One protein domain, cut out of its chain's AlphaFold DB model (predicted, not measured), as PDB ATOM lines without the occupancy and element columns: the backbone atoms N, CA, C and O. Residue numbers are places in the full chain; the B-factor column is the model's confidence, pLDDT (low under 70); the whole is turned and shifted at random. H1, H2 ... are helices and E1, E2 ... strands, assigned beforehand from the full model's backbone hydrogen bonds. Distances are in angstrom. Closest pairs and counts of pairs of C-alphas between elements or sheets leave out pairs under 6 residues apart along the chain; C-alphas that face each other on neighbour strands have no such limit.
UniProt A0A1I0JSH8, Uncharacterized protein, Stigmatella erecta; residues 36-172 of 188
ATOM      1  N   GLY A  36     178.209 227.402  82.368       87.19
ATOM      2  CA  GLY A  36     179.459 226.672  82.555       87.19
ATOM      3  C   GLY A  36     179.858 226.567  84.032       87.19
ATOM      4  O   GLY A  36     179.236 227.157  84.916       87.19
ATOM      5  N   ALA A  37     180.927 225.816  84.309       86.88
ATOM      6  CA  ALA A  37     181.517 225.777  85.646       86.88
ATOM      7  C   ALA A  37     182.182 227.124  85.969       86.88
ATOM      8  O   ALA A  37     183.009 227.609  85.199       86.88
ATOM      9  N   GLY A  38     181.826 227.714  87.108       87.56
ATOM     10  CA  GLY A  38     182.250 229.055  87.502       87.56
ATOM     11  C   GLY A  38     181.543 230.179  86.741       87.56
ATOM     12  O   GLY A  38     181.947 231.331  86.873       87.56
ATOM     13  N   GLU A  39     180.502 229.889  85.956       88.19
ATOM     14  CA  GLU A  39     179.758 230.915  85.226       88.19
ATOM     15  C   GLU A  39     178.502 231.353  85.975       88.19
ATOM     16  O   GLU A  39     177.835 230.574  86.666       88.19
ATOM     17  N   ALA A  40     178.172 232.628  85.795       90.31
ATOM     18  CA  ALA A  40     176.917 233.217  86.209       90.31
ATOM     19  C   ALA A  40     176.130 233.667  84.978       90.31
ATOM     20  O   ALA A  40     176.717 234.113  83.994       90.31
ATOM     21  N   GLN A  41     174.806 233.602  85.059       91.31
ATOM     22  CA  GLN A  41     173.902 234.179  84.076       91.31
ATOM     23  C   GLN A  41     172.898 235.084  84.780       91.31
ATOM     24  O   GLN A  41     172.202 234.654  85.703       91.31
ATOM     25  N   THR A  42     172.824 236.339  84.340       92.19
ATOM     26  CA  THR A  42     171.905 237.336  84.896       92.19
ATOM     27  C   THR A  42     170.702 237.543  83.996       92.19
ATOM     28  O   THR A  42     170.810 237.654  82.774       92.19
ATOM     29  N   PHE A  43     169.544 237.649  84.632       91.94
ATOM     30  CA  PHE A  43     168.267 237.920  84.011       91.94
ATOM     31  C   PHE A  43     167.671 239.186  84.609       91.94
ATOM     32  O   PHE A  43     167.638 239.355  85.828       91.94
ATOM     33  N   MET A  44     167.179 240.063  83.745       91.56
ATOM     34  CA  MET A  44     166.285 241.138  84.132       91.56
ATOM     35  C   MET A  44     164.858 240.592  84.155       91.56
ATOM     36  O   MET A  44     164.420 239.921  83.215       91.56
ATOM     37  N   LEU A  45     164.158 240.861  85.249       91.25
ATOM     38  CA  LEU A  45     162.788 240.438  85.489       91.25
ATOM     39  C   LEU A  45     161.911 241.678  85.549       91.25
ATOM     40  O   LEU A  45     162.171 242.560  86.360       91.25
ATOM     41  N   GLU A  46     160.883 241.729  84.710       89.25
ATOM     42  CA  GLU A  46     159.914 242.825  84.634       89.25
ATOM     43  C   GLU A  46     158.522 242.271  84.941       89.25
ATOM     44  O   GLU A  46     158.130 241.255  84.366       89.25
ATOM     45  N   MET A  47     157.774 242.895  85.859       87.12
ATOM     46  CA  MET A  47     156.432 242.447  86.256       87.12
ATOM     47  C   MET A  47     155.490 243.627  86.520       87.12
ATOM     48  O   MET A  47     155.777 244.511  87.328       87.12
ATOM     49  N   HIS A  48     154.327 243.606  85.867       86.31
ATOM     50  CA  HIS A  48     153.354 244.694  85.839       86.31
ATOM     51  C   HIS A  48     151.923 244.164  86.059       86.31
ATOM     52  O   HIS A  48     151.370 243.492  85.182       86.31
ATOM     53  N   PRO A  49     151.289 244.451  87.213       85.38
ATOM     54  CA  PRO A  49     149.891 244.114  87.447       85.38
ATOM     55  C   PRO A  49     148.957 245.132  86.774       85.38
ATOM     56  O   PRO A  49     149.208 246.335  86.787       85.38
ATOM     57  N   THR A  50     147.818 244.672  86.255       85.62
ATOM     58  CA  THR A  50     146.774 245.536  85.649       85.62
ATOM     59  C   THR A  50     146.034 246.428  86.645       85.62
ATOM     60  O   THR A  50     145.308 247.339  86.250       85.62
ATOM     61  N   LYS A  51     146.176 246.161  87.945       84.06
ATOM     62  CA  LYS A  51     145.551 246.931  89.022       84.06
ATOM     63  C   LYS A  51     146.594 247.293  90.065       84.06
ATOM     64  O   LYS A  51     147.445 246.477  90.407       84.06
ATOM     65  N   SER A  52     146.476 248.495  90.623       73.75
ATOM     66  CA  SER A  52     147.283 248.921  91.764       73.75
ATOM     67  C   SER A  52     146.980 248.042  92.980       73.75
ATOM     68  O   SER A  52     145.845 248.008  93.457       73.75
ATOM     69  N   GLY A  53     147.992 247.349  93.488       70.50
ATOM     70  CA  GLY A  53     147.894 246.502  94.669       70.50
ATOM     71  C   GLY A  53     149.231 245.829  94.974       70.50
ATOM     72  O   GLY A  53     150.125 245.844  94.127       70.50
ATOM     73  N   PRO A  54     149.391 245.249  96.175       69.69
ATOM     74  CA  PRO A  54     150.606 244.530  96.525       69.69
ATOM     75  C   PRO A  54     150.727 243.267  95.663       69.69
ATOM     76  O   PRO A  54     149.983 242.299  95.840       69.69
ATOM     77  N   LEU A  55     151.674 243.277  94.725       76.69
ATOM     78  CA  LEU A  55     152.054 242.106  93.947       76.69
ATOM     79  C   LEU A  55     153.109 241.327  94.733       76.69
ATOM     80  O   LEU A  55     154.129 241.885  95.127       76.69
ATOM     81  N   ARG A  56     152.874 240.033  94.966       80.12
ATOM     82  CA  ARG A  56     153.948 239.150  95.433       80.12
ATOM     83  C   ARG A  56     154.517 238.423  94.237       80.12
ATOM     84  O   ARG A  56     153.851 237.557  93.684       80.12
ATOM     85  N   TYR A  57     155.725 238.816  93.872       83.81
ATOM     86  CA  TYR A  57     156.524 238.220  92.818       83.81
ATOM     87  C   TYR A  57     156.705 236.718  93.090       83.81
ATOM     88  O   TYR A  57     156.879 236.306  94.243       83.81
ATOM     89  N   ARG A  58     156.603 235.896  92.042       87.44
ATOM     90  CA  ARG A  58     156.803 234.446  92.114       87.44
ATOM     91  C   ARG A  58     157.680 233.990  90.951       87.44
ATOM     92  O   ARG A  58     157.322 234.174  89.792       87.44
ATOM     93  N   LEU A  59     158.824 233.404  91.272       91.31
ATOM     94  CA  LEU A  59     159.778 232.827  90.341       91.31
ATOM     95  C   LEU A  59     159.877 231.334  90.580       91.31
ATOM     96  O   LEU A  59     159.917 230.882  91.722       91.31
ATOM     97  N   HIS A  60     159.972 230.594  89.495       91.94
ATOM     98  CA  HIS A  60     160.162 229.166  89.485       91.94
ATOM     99  C   HIS A  60     161.524 228.858  88.870       91.94
ATOM    100  O   HIS A  60     161.816 229.288  87.755       91.94
ATOM    101  N   VAL A  61     162.376 228.154  89.614       92.31
ATOM    102  CA  VAL A  61     163.699 227.733  89.146       92.31
ATOM    103  C   VAL A  61     163.773 226.221  89.177       92.31
ATOM    104  O   VAL A  61     163.550 225.610  90.225       92.31
ATOM    105  N   ARG A  62     164.132 225.630  88.037       92.69
ATOM    106  CA  ARG A  62     164.197 224.180  87.872       92.69
ATOM    107  C   ARG A  62     165.481 223.748  87.177       92.69
ATOM    108  O   ARG A  62     165.823 224.249  86.109       92.69
ATOM    109  N   PHE A  63     166.143 222.756  87.762       89.94
ATOM    110  CA  PHE A  63     167.231 221.993  87.159       89.94
ATOM    111  C   PHE A  63     166.853 220.506  87.253       89.94
ATOM    112  O   PHE A  63     167.125 219.879  88.281       89.94
ATOM    113  N   PRO A  64     166.144 219.959  86.246       84.88
ATOM    114  CA  PRO A  64     165.607 218.603  86.297       84.88
ATOM    115  C   PRO A  64     166.694 217.554  86.025       84.88
ATOM    116  O   PRO A  64     167.651 217.810  85.295       84.88
ATOM    117  N   GLU A  65     166.515 216.348  86.566       82.44
ATOM    118  CA  GLU A  65     167.451 215.218  86.406       82.44
ATOM    119  C   GLU A  65     167.644 214.810  84.934       82.44
ATOM    120  O   GLU A  65     168.724 214.403  84.512       82.44
ATOM    121  N   GLU A  66     166.595 214.968  84.126       81.94
ATOM    122  CA  GLU A  66     166.565 214.618  82.702       81.94
ATOM    123  C   GLU A  66     167.522 215.468  81.852       81.94
ATOM    124  O   GLU A  66     167.875 215.089  80.729       81.94
ATOM    125  N   TRP A  67     167.913 216.645  82.346       78.06
ATOM    126  CA  TRP A  67     168.793 217.556  81.626       78.06
ATOM    127  C   TRP A  67     170.241 217.237  81.983       78.06
ATOM    128  O   TRP A  67     170.637 217.209  83.145       78.06
ATOM    129  N   LYS A  68     171.065 216.970  80.961       58.66
ATOM    130  CA  LYS A  68     172.486 216.667  81.163       58.66
ATOM    131  C   LYS A  68     173.174 217.855  81.842       58.66
ATOM    132  O   LYS A  68     173.349 218.895  81.214       58.66
ATOM    133  N   GLY A  69     173.612 217.678  83.085       60.16
ATOM    134  CA  GLY A  69     174.327 218.728  83.807       60.16
ATOM    135  C   GLY A  69     174.522 218.386  85.275       60.16
ATOM    136  O   GLY A  69     173.672 218.685  86.098       60.16
ATOM    137  N   GLY A  70     175.657 217.756  85.586       67.06
ATOM    138  CA  GLY A  70     176.264 217.756  86.915       67.06
ATOM    139  C   GLY A  70     175.362 217.454  88.117       67.06
ATOM    140  O   GLY A  70     175.325 218.274  89.021       67.06
ATOM    141  N   GLU A  71     174.736 216.278  88.193       83.00
ATOM    142  CA  GLU A  71     174.082 215.791  89.423       83.00
ATOM    143  C   GLU A  71     174.946 216.064  90.675       83.00
ATOM    144  O   GLU A  71     176.177 215.907  90.651       83.00
ATOM    145  N   GLY A  72     174.310 216.549  91.741       84.75
ATOM    146  CA  GLY A  72     174.937 216.994  92.983       84.75
ATOM    147  C   GLY A  72     175.635 218.360  92.917       84.75
ATOM    148  O   GLY A  72     176.112 218.834  93.948       84.75
ATOM    149  N   ALA A  73     175.716 219.010  91.749       89.75
ATOM    150  CA  ALA A  73     176.316 220.340  91.622       89.75
ATOM    151  C   ALA A  73     175.525 221.386  92.393       89.75
ATOM    152  O   ALA A  73     174.294 221.336  92.452       89.75
ATOM    153  N   ARG A  74     176.237 222.382  92.920       91.81
ATOM    154  CA  ARG A  74     175.606 223.519  93.580       91.81
ATOM    155  C   ARG A  74     175.125 224.545  92.556       91.81
ATOM    156  O   ARG A  74     175.788 224.803  91.550       91.81
ATOM    157  N   VAL A  75     173.992 225.165  92.860       92.81
ATOM    158  CA  VAL A  75     173.473 226.359  92.191       92.81
ATOM    159  C   VAL A  75     173.154 227.400  93.244       92.81
ATOM    160  O   VAL A  75     172.508 227.103  94.253       92.81
ATOM    161  N   VAL A  76     173.590 228.626  92.986       93.81
ATOM    162  CA  VAL A  76     173.342 229.780  93.844       93.81
ATOM    163  C   VAL A  76     172.443 230.755  93.093       93.81
ATOM    164  O   VAL A  76     172.765 231.168  91.980       93.81
ATOM    165  N   GLY A  77     171.313 231.112  93.699       93.94
ATOM    166  CA  GLY A  77     170.441 232.181  93.219       93.94
ATOM    167  C   GLY A  77     170.759 233.478  93.949       93.94
ATOM    168  O   GLY A  77     170.799 233.494  95.179       93.94
ATOM    169  N   ILE A  78     170.976 234.566  93.216       92.75
ATOM    170  CA  ILE A  78     171.346 235.878  93.756       92.75
ATOM    171  C   ILE A  78     170.348 236.916  93.248       92.75
ATOM    172  O   ILE A  78     170.077 237.003  92.053       92.75
ATOM    173  N   LEU A  79     169.814 237.720  94.160       91.50
ATOM    174  CA  LEU A  79     168.898 238.815  93.863       91.50
ATOM    175  C   LEU A  79     169.597 240.155  93.964       91.50
ATOM    176  O   LEU A  79     170.363 240.363  94.898       91.50
ATOM    177  N   SER A  80     169.261 241.083  93.074       89.19
ATOM    178  CA  SER A  80     169.716 242.467  93.153       89.19
ATOM    179  C   SER A  80     168.666 243.442  92.628       89.19
ATOM    180  O   SER A  80     167.937 243.156  91.680       89.19
ATOM    181  N   SER A  81     168.624 244.635  93.222       83.50
ATOM    182  CA  SER A  81     167.802 245.760  92.746       83.50
ATOM    183  C   SER A  81     168.440 246.534  91.584       83.50
ATOM    184  O   SER A  81     167.799 247.393  90.983       83.50
ATOM    185  N   ARG A  82     169.709 246.256  91.268       83.50
ATOM    186  CA  ARG A  82     170.491 246.918  90.213       83.50
ATOM    187  C   ARG A  82     171.260 245.891  89.395       83.50
ATOM    188  O   ARG A  82     171.541 244.795  89.880       83.50
ATOM    189  N   GLU A  83     171.625 246.249  88.170       79.94
ATOM    190  CA  GLU A  83     172.469 245.393  87.343       79.94
ATOM    191  C   GLU A  83     173.793 245.124  88.072       79.94
ATOM    192  O   GLU A  83     174.492 246.049  88.486       79.94
ATOM    193  N   THR A  84     174.128 243.849  88.268       65.94
ATOM    194  CA  THR A  84     175.254 243.407  89.110       65.94
ATOM    195  C   THR A  84     176.579 243.368  88.345       65.94
ATOM    196  O   THR A  84     177.391 242.469  88.535       65.94
ATOM    197  N   GLY A  85     176.829 244.358  87.481       61.19
ATOM    198  CA  GLY A  85     178.010 244.397  86.604       61.19
ATOM    199  C   GLY A  85     179.369 244.412  87.328       61.19
ATOM    200  O   GLY A  85     180.396 244.183  86.692       61.19
ATOM    201  N   SER A  86     179.390 244.668  88.641       63.47
ATOM    202  CA  SER A  86     180.571 244.677  89.521       63.47
ATOM    203  C   SER A  86     180.685 243.462  90.448       63.47
ATOM    204  O   SER A  86     181.705 243.332  91.132       63.47
ATOM    205  N   LEU A  87     179.674 242.585  90.504       76.81
ATOM    206  CA  LEU A  87     179.643 241.481  91.459       76.81
ATOM    207  C   LEU A  87     180.756 240.478  91.137       76.81
ATOM    208  O   LEU A  87     180.777 239.875  90.068       76.81
ATOM    209  N   ARG A  88     181.690 240.294  92.073       79.25
ATOM    210  CA  ARG A  88     182.768 239.309  91.945       79.25
ATOM    211  C   ARG A  88     182.359 238.029  92.654       79.25
ATOM    212  O   ARG A  88     182.118 238.052  93.855       79.25
ATOM    213  N   LEU A  89     182.310 236.929  91.911       84.50
ATOM    214  CA  LEU A  89     181.987 235.600  92.432       84.50
ATOM    215  C   LEU A  89     183.216 234.700  92.313       84.50
ATOM    216  O   LEU A  89     183.838 234.668  91.252       84.50
ATOM    217  N   ASN A  90     183.584 233.977  93.371       83.44
ATOM    218  CA  ASN A  90     184.656 232.986  93.314       83.44
ATOM    219  C   ASN A  90     184.069 231.565  93.449       83.44
ATOM    220  O   ASN A  90     183.229 231.327  94.318       83.44
ATOM    221  N   PRO A  91     184.480 230.588  92.619       83.81
ATOM    222  CA  PRO A  91     184.057 229.187  92.755       83.81
ATOM    223  C   PRO A  91     184.336 228.561  94.128       83.81
ATOM    224  O   PRO A  91     183.637 227.638  94.539       83.81
ATOM    225  N   GLN A  92     185.345 229.068  94.842       86.31
ATOM    226  CA  GLN A  92     185.720 228.594  96.176       86.31
ATOM    227  C   GLN A  92     184.896 229.228  97.304       86.31
ATOM    228  O   GLN A  92     185.016 228.808  98.457       86.31
ATOM    229  N   ASP A  93     184.057 230.222  96.999       86.62
ATOM    230  CA  ASP A  93     183.246 230.876  98.016       86.62
ATOM    231  C   ASP A  93     182.201 229.914  98.590       86.62
ATOM    232  O   ASP A  93     181.585 229.091  97.904       86.62
ATOM    233  N   THR A  94     181.978 230.047  99.896       89.12
ATOM    234  CA  THR A  94     180.829 229.438 100.560       89.12
ATOM    235  C   THR A  94     179.712 230.464 100.627       89.12
ATOM    236  O   THR A  94     179.897 231.555 101.164       89.12
ATOM    237  N   PHE A  95     178.546 230.097 100.103       91.12
ATOM    238  CA  PHE A  95     177.370 230.955 100.081       91.12
ATOM    239  C   PHE A  95     176.392 230.548 101.176       91.12
ATOM    240  O   PHE A  95     176.118 229.363 101.368       91.12
ATOM    241  N   THR A  96     175.838 231.539 101.871       90.69
ATOM    242  CA  THR A  96     174.763 231.340 102.853       90.69
ATOM    243  C   THR A  96     173.520 232.098 102.413       90.69
ATOM    244  O   THR A  96     173.615 233.235 101.960       90.69
ATOM    245  N   VAL A  97     172.336 231.500 102.563       90.12
ATOM    246  CA  VAL A  97     171.068 232.187 102.273       90.12
ATOM    247  C   VAL A  97     170.963 233.472 103.097       90.12
ATOM    248  O   VAL A  97     171.205 233.471 104.301       90.12
ATOM    249  N   GLY A  98     170.621 234.581 102.443       88.19
ATOM    250  CA  GLY A  98     170.542 235.907 103.050       88.19
ATOM    251  C   GLY A  98     171.861 236.685 103.089       88.19
ATOM    252  O   GLY A  98     171.832 237.872 103.421       88.19
ATOM    253  N   GLN A  99     172.991 236.070 102.721       91.12
ATOM    254  CA  GLN A  99     174.295 236.733 102.658       91.12
ATOM    255  C   GLN A  99     174.259 237.930 101.703       91.12
ATOM    256  O   GLN A  99     173.827 237.800 100.558       91.12
ATOM    257  N   ASP A 100     174.734 239.078 102.185       90.69
ATOM    258  CA  ASP A 100     174.974 240.280 101.386       90.69
ATOM    259  C   ASP A 100     176.315 240.144 100.652       90.69
ATOM    260  O   ASP A 100     177.327 239.790 101.263       90.69
ATOM    261  N   LEU A 101     176.305 240.383  99.343       88.56
ATOM    262  CA  LEU A 101     177.481 240.301  98.473       88.56
ATOM    263  C   LEU A 101     177.981 241.686  98.024       88.56
ATOM    264  O   LEU A 101     178.891 241.773  97.201       88.56
ATOM    265  N   GLY A 102     177.409 242.767  98.563       84.44
ATOM    266  CA  GLY A 102     177.671 244.141  98.148       84.44
ATOM    267  C   GLY A 102     176.738 244.616  97.032       84.44
ATOM    268  O   GLY A 102     176.026 243.834  96.406       84.44
ATOM    269  N   ASP A 103     176.706 245.934  96.810       79.69
ATOM    270  CA  ASP A 103     175.916 246.602  95.760       79.69
ATOM    271  C   ASP A 103     174.406 246.270  95.757       79.69
ATOM    272  O   ASP A 103     173.710 246.444  94.755       79.69
ATOM    273  N   GLY A 104     173.869 245.834  96.902       83.75
ATOM    274  CA  GLY A 104     172.467 245.435  97.045       83.75
ATOM    275  C   GLY A 104     172.158 244.033  96.512       83.75
ATOM    276  O   GLY A 104     170.980 243.709  96.345       83.75
ATOM    277  N   ALA A 105     173.186 243.217  96.254       88.94
ATOM    278  CA  ALA A 105     173.055 241.819  95.876       88.94
ATOM    279  C   ALA A 105     172.988 240.905  97.113       88.94
ATOM    280  O   ALA A 105     173.804 241.012  98.028       88.94
ATOM    281  N   ARG A 106     172.036 239.970  97.135       91.00
ATOM    282  CA  ARG A 106     171.835 239.021  98.239       91.00
ATOM    283  C   ARG A 106     171.622 237.601  97.732       91.00
ATOM    284  O   ARG A 106     170.887 237.386  96.770       91.00
ATOM    285  N   VAL A 107     172.199 236.622  98.425       91.69
ATOM    286  CA  VAL A 107     171.950 235.198  98.162       91.69
ATOM    287  C   VAL A 107     170.511 234.842  98.542       91.69
ATOM    288  O   VAL A 107     170.117 234.949  99.703       91.69
ATOM    289  N   ALA A 108     169.728 234.401  97.565       91.31
ATOM    290  CA  ALA A 108     168.339 233.995  97.726       91.31
ATOM    291  C   ALA A 108     168.204 232.519  98.110       91.31
ATOM    292  O   ALA A 108     167.427 232.174  98.996       91.31
ATOM    293  N   PHE A 109     168.975 231.650  97.457       91.94
ATOM    294  CA  PHE A 109     169.024 230.227  97.767       91.94
ATOM    295  C   PHE A 109     170.380 229.629  97.395       91.94
ATOM    296  O   PHE A 109     171.105 230.158  96.550       91.94
ATOM    297  N   VAL A 110     170.672 228.477  97.996       92.44
ATOM    298  CA  VAL A 110     171.766 227.580  97.618       92.44
ATOM    299  C   VAL A 110     171.182 226.173  97.576       92.44
ATOM    300  O   VAL A 110     170.666 225.707  98.588       92.44
ATOM    301  N   ASN A 111     171.224 225.517  96.419       92.56
ATOM    302  CA  ASN A 111     170.638 224.188  96.218       92.56
ATOM    303  C   ASN A 111     171.598 223.256  95.479       92.56
ATOM    304  O   ASN A 111     172.544 223.714  94.838       92.56
ATOM    305  N   GLN A 112     171.341 221.953  95.571       92.06
ATOM    306  CA  GLN A 112     172.028 220.920  94.796       92.06
ATOM    307  C   GLN A 112     171.108 220.393  93.694       92.06
ATOM    308  O   GLN A 112     169.915 220.231  93.919       92.06
ATOM    309  N   VAL A 113     171.657 220.138  92.508       91.06
ATOM    310  CA  VAL A 113     170.933 219.556  91.366       91.06
ATOM    311  C   VAL A 113     170.743 218.042  91.567       91.06
ATOM    312  O   VAL A 113     171.692 217.388  92.002       91.06
ATOM    313  N   PRO A 114     169.591 217.451  91.207       91.31
ATOM    314  CA  PRO A 114     168.398 218.109  90.679       91.31
ATOM    315  C   PRO A 114     167.588 218.823  91.764       91.31
ATOM    316  O   PRO A 114     167.485 218.352  92.894       91.31
ATOM    317  N   PHE A 115     166.979 219.951  91.400       90.06
ATOM    318  CA  PHE A 115     166.030 220.639  92.273       90.06
ATOM    319  C   PHE A 115     164.982 221.426  91.490       90.06
ATOM    320  O   PHE A 115     165.188 221.843  90.348       90.06
ATOM    321  N   GLU A 116     163.871 221.670  92.173       89.62
ATOM    322  CA  GLU A 116     162.791 222.547  91.751       89.62
ATOM    323  C   GLU A 116     162.418 223.421  92.949       89.62
ATOM    324  O   GLU A 116     162.213 222.916  94.055       89.62
ATOM    325  N   THR A 117     162.416 224.741  92.774       86.50
ATOM    326  CA  THR A 117     162.085 225.667  93.860       86.50
ATOM    327  C   THR A 117     161.270 226.847  93.361       86.50
ATOM    328  O   THR A 117     161.543 227.422  92.305       86.50
ATOM    329  N   LEU A 118     160.286 227.233  94.166       86.44
ATOM    330  CA  LEU A 118     159.465 228.414  93.959       86.44
ATOM    331  C   LEU A 118     159.875 229.491  94.961       86.44
ATOM    332  O   LEU A 118     160.010 229.233  96.164       86.44
ATOM    333  N   SER A 119     160.040 230.727  94.494       81.75
ATOM    334  CA  SER A 119     160.171 231.861  95.402       81.75
ATOM    335  C   SER A 119     158.908 231.942  96.246       81.75
ATOM    336  O   SER A 119     157.806 232.134  95.726       81.75
ATOM    337  N   GLY A 120     159.065 231.766  97.550       68.12
ATOM    338  CA  GLY A 120     157.970 231.804  98.512       68.12
ATOM    339  C   GLY A 120     157.540 230.459  99.110       68.12
ATOM    340  O   GLY A 120     156.629 230.483  99.928       68.12
ATOM    341  N   ASP A 121     158.182 229.328  98.766       66.19
ATOM    342  CA  ASP A 121     157.731 227.983  99.197       66.19
ATOM    343  C   ASP A 121     158.731 227.210 100.102       66.19
ATOM    344  O   ASP A 121     158.786 225.985 100.072       66.19
ATOM    345  N   GLY A 122     159.529 227.888 100.941       54.53
ATOM    346  CA  GLY A 122     160.551 227.233 101.802       54.53
ATOM    347  C   GLY A 122     160.513 227.555 103.305       54.53
ATOM    348  O   GLY A 122     161.256 226.980 104.094       54.53
ATOM    349  N   SER A 123     159.663 228.491 103.693       55.19
ATOM    350  CA  SER A 123     159.288 228.970 105.032       55.19
ATOM    351  C   SER A 123     158.247 230.071 104.762       55.19
ATOM    352  O   SER A 123     158.029 230.375 103.589       55.19
ATOM    353  N   ASP A 124     157.582 230.651 105.765       44.72
ATOM    354  CA  ASP A 124     156.357 231.467 105.590       44.72
ATOM    355  C   ASP A 124     156.378 232.555 104.480       44.72
ATOM    356  O   ASP A 124     155.312 232.993 104.039       44.72
ATOM    357  N   GLU A 125     157.551 232.960 103.968       47.78
ATOM    358  CA  GLU A 125     157.693 233.884 102.831       47.78
ATOM    359  C   GLU A 125     158.667 233.447 101.707       47.78
ATOM    360  O   GLU A 125     158.849 234.196 100.746       47.78
ATOM    361  N   GLY A 126     159.266 232.246 101.778       67.25
ATOM    362  CA  GLY A 126     160.362 231.772 100.908       67.25
ATOM    363  C   GLY A 126     161.493 232.790 100.713       67.25
ATOM    364  O   GLY A 126     161.851 233.489 101.656       67.25
ATOM    365  N   TRP A 127     162.119 232.854  99.529       80.62
ATOM    366  CA  TRP A 127     163.161 233.857  99.278       80.62
ATOM    367  C   TRP A 127     162.550 235.203  98.866       80.62
ATOM    368  O   TRP A 127     161.791 235.287  97.901       80.62
ATOM    369  N   ALA A 128     162.879 236.252  99.629       73.50
ATOM    370  CA  ALA A 128     162.307 237.589  99.493       73.50
ATOM    371  C   ALA A 128     162.809 238.291  98.227       73.50
ATOM    372  O   ALA A 128     163.993 238.604  98.111       73.50
ATOM    373  N   LEU A 129     161.891 238.556  97.298       78.75
ATOM    374  CA  LEU A 129     162.173 239.285  96.066       78.75
ATOM    375  C   LEU A 129     162.190 240.801  96.333       78.75
ATOM    376  O   LEU A 129     161.396 241.269  97.153       78.75
ATOM    377  N   PRO A 130     163.072 241.575  95.670       74.31
ATOM    378  CA  PRO A 130     163.066 243.027  95.777       74.31
ATOM    379  C   PRO A 130     161.693 243.605  95.421       74.31
ATOM    380  O   PRO A 130     161.042 243.152  94.480       74.31
ATOM    381  N   GLU A 131     161.264 244.627  96.158       71.56
ATOM    382  CA  GLU A 131     160.088 245.407  95.781       71.56
ATOM    383  C   GLU A 131     160.408 246.257  94.544       71.56
ATOM    384  O   GLU A 131     161.439 246.930  94.499       71.56
ATOM    385  N   GLY A 132     159.520 246.260  93.549       72.44
ATOM    386  CA  GLY A 132     159.677 247.088  92.351       72.44
ATOM    387  C   GLY A 132     159.207 246.397  91.077       72.44
ATOM    388  O   GLY A 132     159.129 245.177  90.997       72.44
ATOM    389  N   THR A 133     158.866 247.168  90.050       75.00
ATOM    390  CA  THR A 133     158.399 246.608  88.766       75.00
ATOM    391  C   THR A 133     159.485 245.844  88.015       75.00
ATOM    392  O   THR A 133     159.159 245.046  87.141       75.00
ATOM    393  N   PHE A 134     160.756 246.056  88.365       85.56
ATOM    394  CA  PHE A 134     161.880 245.330  87.796       85.56
ATOM    395  C   PHE A 134     162.953 245.014  88.841       85.56
ATOM    396  O   PHE A 134     163.138 245.764  89.802       85.56
ATOM    397  N   PHE A 135     163.678 243.916  88.634       89.69
ATOM    398  CA  PHE A 135     164.875 243.558  89.396       89.69
ATOM    399  C   PHE A 135     165.742 242.565  88.613       89.69
ATOM    400  O   PHE A 135     165.347 242.062  87.561       89.69
ATOM    401  N   TYR A 136     166.937 242.285  89.129       91.12
ATOM    402  CA  TYR A 136     167.900 241.384  88.509       91.12
ATOM    403  C   TYR A 136     168.026 240.104  89.323       91.12
ATOM    404  O   TYR A 136     168.136 240.133  90.553       91.12
ATOM    405  N   PHE A 137     168.039 238.977  88.623       92.62
ATOM    406  CA  PHE A 137     168.244 237.663  89.204       92.62
ATOM    407  C   PHE A 137     169.400 236.962  88.502       92.62
ATOM    408  O   PHE A 137     169.389 236.786  87.286       92.62
ATOM    409  N   THR A 138     170.406 236.580  89.275       93.19
ATOM    410  CA  THR A 138     171.608 235.913  88.783       93.19
ATOM    411  C   THR A 138     171.619 234.473  89.271       93.19
ATOM    412  O   THR A 138     171.497 234.217  90.468       93.19
ATOM    413  N   LEU A 139     171.792 233.533  88.345       93.50
ATOM    414  CA  LEU A 139     172.062 232.132  88.647       93.50
ATOM    415  C   LEU A 139     173.547 231.868  88.452       93.50
ATOM    416  O   LEU A 139     174.098 232.226  87.418       93.50
ATOM    417  N   TYR A 140     174.185 231.251  89.439       93.19
ATOM    418  CA  TYR A 140     175.614 230.959  89.433       93.19
ATOM    419  C   TYR A 140     175.853 229.474  89.690       93.19
ATOM    420  O   TYR A 140     175.300 228.916  90.644       93.19
ATOM    421  N   SER A 141     176.687 228.841  88.860       92.25
ATOM    422  CA  SER A 141     177.156 227.479  89.112       92.25
ATOM    423  C   SER A 141     178.650 227.475  89.430       92.25
ATOM    424  O   SER A 141     179.462 227.600  88.517       92.25
ATOM    425  N   PRO A 142     179.053 227.315  90.704       90.56
ATOM    426  CA  PRO A 142     180.469 227.302  91.065       90.56
ATOM    427  C   PRO A 142     181.208 226.069  90.536       90.56
ATOM    428  O   PRO A 142     182.388 226.158  90.208       90.56
ATOM    429  N   ASP A 143     180.532 224.921  90.446       89.19
ATOM    430  CA  ASP A 143     181.230 223.635  90.382       89.19
ATOM    431  C   ASP A 143     181.171 222.957  89.006       89.19
ATOM    432  O   ASP A 143     182.097 222.229  88.642       89.19
ATOM    433  N   ARG A 144     180.066 223.101  88.258       89.19
ATOM    434  CA  ARG A 144     179.798 222.293  87.053       89.19
ATOM    435  C   ARG A 144     179.001 223.061  86.009       89.19
ATOM    436  O   ARG A 144     178.320 224.022  86.321       89.19
ATOM    437  N   ALA A 145     179.054 222.597  84.763       88.31
ATOM    438  CA  ALA A 145     178.146 223.093  83.741       88.31
ATOM    439  C   ALA A 145     176.728 222.547  83.966       88.31
ATOM    440  O   ALA A 145     176.564 221.351  84.230       88.31
ATOM    441  N   LEU A 146     175.726 223.412  83.838       89.81
ATOM    442  CA  LEU A 146     174.326 223.134  84.127       89.81
ATOM    443  C   LEU A 146     173.402 223.700  83.054       89.81
ATOM    444  O   LEU A 146     173.644 224.766  82.488       89.81
ATOM    445  N   LEU A 147     172.303 222.985  82.838       90.44
ATOM    446  CA  LEU A 147     171.177 223.427  82.034       90.44
ATOM    447  C   LEU A 147     169.944 223.459  82.935       90.44
ATOM    448  O   LEU A 147     169.658 222.481  83.625       90.44
ATOM    449  N   GLY A 148     169.237 224.582  82.936       91.19
ATOM    450  CA  GLY A 148     168.093 224.829  83.803       91.19
ATOM    451  C   GLY A 148     167.085 225.780  83.177       91.19
ATOM    452  O   GLY A 148     167.208 226.191  82.022       91.19
ATOM    453  N   GLU A 149     166.029 226.060  83.923       92.81
ATOM    454  CA  GLU A 149     164.931 226.922  83.511       92.81
ATOM    455  C   GLU A 149     164.588 227.889  84.637       92.81
ATOM    456  O   GLU A 149     164.554 227.526  85.815       92.81
ATOM    457  N   LEU A 150     164.337 229.129  84.233       93.94
ATOM    458  CA  LEU A 150     163.788 230.186  85.062       93.94
ATOM    459  C   LEU A 150     162.451 230.606  84.459       93.94
ATOM    460  O   LEU A 150     162.395 230.994  83.292       93.94
ATOM    461  N   GLU A 151     161.393 230.576  85.254       92.75
ATOM    462  CA  GLU A 151     160.038 230.951  84.858       92.75
ATOM    463  C   GLU A 151     159.441 231.952  85.857       92.75
ATOM    464  O   GLU A 151     159.705 231.898  87.058       92.75
ATOM    465  N   VAL A 152     158.613 232.875  85.363       91.00
ATOM    466  CA  VAL A 152     157.742 233.701  86.209       91.00
ATOM    467  C   VAL A 152     156.399 232.997  86.390       91.00
ATOM    468  O   VAL A 152     155.661 232.805  85.420       91.00
ATOM    469  N   ASP A 153     156.039 232.668  87.632       89.00
ATOM    470  CA  ASP A 153     154.770 232.004  87.955       89.00
ATOM    471  C   ASP A 153     153.610 233.015  87.983       89.00
ATOM    472  O   ASP A 153     153.089 233.431  89.027       89.00
ATOM    473  N   LEU A 154     153.201 233.413  86.778       88.31
ATOM    474  CA  LEU A 154     152.104 234.347  86.548       88.31
ATOM    475  C   LEU A 154     150.789 233.860  87.151       88.31
ATOM    476  O   LEU A 154     150.060 234.657  87.733       88.31
ATOM    477  N   LYS A 155     150.490 232.558  87.063       86.75
ATOM    478  CA  LYS A 155     149.212 232.017  87.547       86.75
ATOM    479  C   LYS A 155     149.062 232.234  89.047       86.75
ATOM    480  O   LYS A 155     148.007 232.686  89.499       86.75
ATOM    481  N   SER A 156     150.109 231.952  89.820       85.38
ATOM    482  CA  SER A 156     150.096 232.196  91.264       85.38
ATOM    483  C   SER A 156     150.019 233.687  91.594       85.38
ATOM    484  O   SER A 156     149.324 234.079  92.536       85.38
ATOM    485  N   MET A 157     150.696 234.531  90.814       86.62
ATOM    486  CA  MET A 157     150.662 235.985  90.983       86.62
ATOM    487  C   MET A 157     149.263 236.569  90.725       86.62
ATOM    488  O   MET A 157     148.725 237.282  91.578       86.62
ATOM    489  N   GLU A 158     148.637 236.207  89.606       89.31
ATOM    490  CA  GLU A 158     147.282 236.617  89.212       89.31
ATOM    491  C   GLU A 158     146.231 236.130  90.216       89.31
ATOM    492  O   GLU A 158     145.363 236.888  90.667       89.31
ATOM    493  N   ALA A 159     146.349 234.871  90.654       85.75
ATOM    494  CA  ALA A 159     145.462 234.292  91.656       85.75
ATOM    495  C   ALA A 159     145.505 235.059  92.985       85.75
ATOM    496  O   ALA A 159     144.477 235.145  93.672       85.75
ATOM    497  N   LYS A 160     146.665 235.625  93.340       82.38
ATOM    498  CA  LYS A 160     146.863 236.395  94.567       82.38
ATOM    499  C   LYS A 160     146.355 237.831  94.447       82.38
ATOM    500  O   LYS A 160     145.648 238.278  95.347       82.38
ATOM    501  N   CYS A 161     146.683 238.540  93.365       84.44
ATOM    502  CA  CYS A 161     146.262 239.935  93.194       84.44
ATOM    503  C   CYS A 161     144.811 240.089  92.706       84.44
ATOM    504  O   CYS A 161     144.273 241.194  92.760       84.44
ATOM    505  N   LYS A 162     144.170 239.008  92.228       88.06
ATOM    506  CA  LYS A 162     142.847 239.046  91.566       88.06
ATOM    507  C   LYS A 162     142.831 240.047  90.396       88.06
ATOM    508  O   LYS A 162     141.890 240.833  90.218       88.06
ATOM    509  N   CYS A 163     143.915 240.032  89.629       86.44
ATOM    510  CA  CYS A 163     144.223 240.932  88.527       86.44
ATOM    511  C   CYS A 163     145.030 240.176  87.461       86.44
ATOM    512  O   CYS A 163     145.657 239.172  87.794       86.44
ATOM    513  N   ASP A 164     145.030 240.654  86.218       88.50
ATOM    514  CA  ASP A 164     145.948 240.129  85.201       88.50
ATOM    515  C   ASP A 164     147.348 240.685  85.473       88.50
ATOM    516  O   ASP A 164     147.480 241.859  85.855       88.50
ATOM    517  N   VAL A 165     148.381 239.865  85.280       87.19
ATOM    518  CA  VAL A 165     149.775 240.277  85.459       87.19
ATOM    519  C   VAL A 165     150.556 239.978  84.193       87.19
ATOM    520  O   VAL A 165     150.591 238.857  83.696       87.19
ATOM    521  N   TYR A 166     151.228 240.998  83.683       88.44
ATOM    522  CA  TYR A 166     152.171 240.847  82.593       88.44
ATOM    523  C   TYR A 166     153.570 240.744  83.194       88.44
ATOM    524  O   TYR A 166     153.927 241.542  84.059       88.44
ATOM    525  N   ALA A 167     154.368 239.776  82.752       88.62
ATOM    526  CA  ALA A 167     155.752 239.654  83.187       88.62
ATOM    527  C   ALA A 167     156.641 239.062  82.099       88.62
ATOM    528  O   ALA A 167     156.169 238.306  81.244       88.62
ATOM    529  N   GLY A 168     157.930 239.375  82.191       88.88
ATOM    530  CA  GLY A 168     158.954 238.877  81.294       88.88
ATOM    531  C   GLY A 168     160.299 238.679  81.984       88.88
ATOM    532  O   GLY A 168     160.643 239.347  82.957       88.88
ATOM    533  N   VAL A 169     161.058 237.746  81.428       90.56
ATOM    534  CA  VAL A 169     162.453 237.440  81.714       90.56
ATOM    535  C   VAL A 169     163.254 237.780  80.464       90.56
ATOM    536  O   VAL A 169     162.939 237.316  79.360       90.56
ATOM    537  N   LYS A 170     164.305 238.581  80.635       89.56
ATOM    538  CA  LYS A 170     165.263 238.924  79.581       89.56
ATOM    539  C   LYS A 170     166.679 238.594  80.060       89.56
ATOM    540  O   LYS A 170     167.063 239.069  81.128       89.56
ATOM    541  N   PRO A 171     167.469 237.793  79.326       87.69
ATOM    542  CA  PRO A 171     168.877 237.614  79.662       87.69
ATOM    543  C   PRO A 171     169.621 238.941  79.477       87.69
ATOM    544  O   PRO A 171     169.380 239.664  78.509       87.69
ATOM    545  N   VAL A 172     170.529 239.254  80.396       87.44
ATOM    546  CA  VAL A 172     171.415 240.417  80.292       87.44
ATOM    547  C   VAL A 172     172.691 239.986  79.574       87.44
ATOM    548  O   VAL A 172     173.312 238.992  79.948       87.44
TER     549      VAL A 172
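AT A GLANCE: This is residues 36 to 172 of the 188 residues of an uncharacterized protein of Stigmatella erecta (UniProt A0A1I0JSH8). Two antiparallel sheets lie face to face as a sandwich, a large, twisted one of six strands and a small one of three, with their strands nearly aligned. The short helix H1 lies at one end, over edge strand E9 of the large sheet, and two long links, residues 81 to 99 and 119 to 133, have no named element. The printed part has 137 residues, with E1 to E8, H1 and E9 in that order along the chain; the sheets run E4 E5 E3 E7 E1 E9 and E6 E2 E8. The class is mostly strand, though under half of the residues are in named elements. The whole is compact, with a radius of gyration of the C-alphas of 14.8 A and spans of 44 by 35 by 28 A.

IN THESE COORDINATES: Find C-alpha 39 at (179.758, 230.915, 85.226); from there E1 runs through residues 39 to 49, 32.7 A. Next come E2, residues 59 to 63, and E3, residues 74 to 80, 19.8 A long. E4 is residues 100 to 102, E5 is residues 105 to 112, 21.0 A, and E6 is residues 115 to 118. E7, residues 134 to 141, begins at C-alpha (161.880, 245.330, 87.796) and spans 23.5 A. Then read E8, residues 146 to 152, 19.8 A; H1, residues 154 to 161, 10.5 A; and E9, residues 165 to 171, 20.1 A, ending at C-alpha (168.877, 237.614, 79.662).

HOW THE PARTS SIT: Start in the large sheet at the hairpin E4 and E5, where N 101 and O 105 are 2.9 A apart. E5 and E3 have N 106 and O 79 at 2.8 A, E3 and E7 have N 78 and O 138 at 2.8 A, E7 and E1 have N 43 and O 137 at 2.8 A, and E1 and E9 have N 46 and O 168 at 3.0 A. In the small sheet look at N 61 and O 117, 2.9 A, for E6 and E2, and N 60 and O 151, 2.8 A, for E2 and E8. The facing parts of the sheets are 9.2 A centre to centre, their best planes 20 degrees apart and their strands at 8 degrees. The closest C-alphas of E8 and E9 are those of Val 152 and Ala 167, 7.0 A. H1 is on the large sheet at a height of 8.2 A, slantwise to E9 at 41 degrees on the local plane; their closest C-alphas are those of Glu 158 and Val 165, 5.8 A. In H1 every O i to N i+4 pair is within hydrogen-bond range. E4 and E9 are apart.

THE WHOLE: The two C-alphas farthest apart are those of Lys 51 and Gln 92, 44.7 A. The printed part has no cut. The links E3 to E4 and E6 to E7 are long. The mean pLDDT of the printed part is 84.5; look for values under 70 at residue 54 and residues 68 to 70, 84 to 86 and 120 to 126.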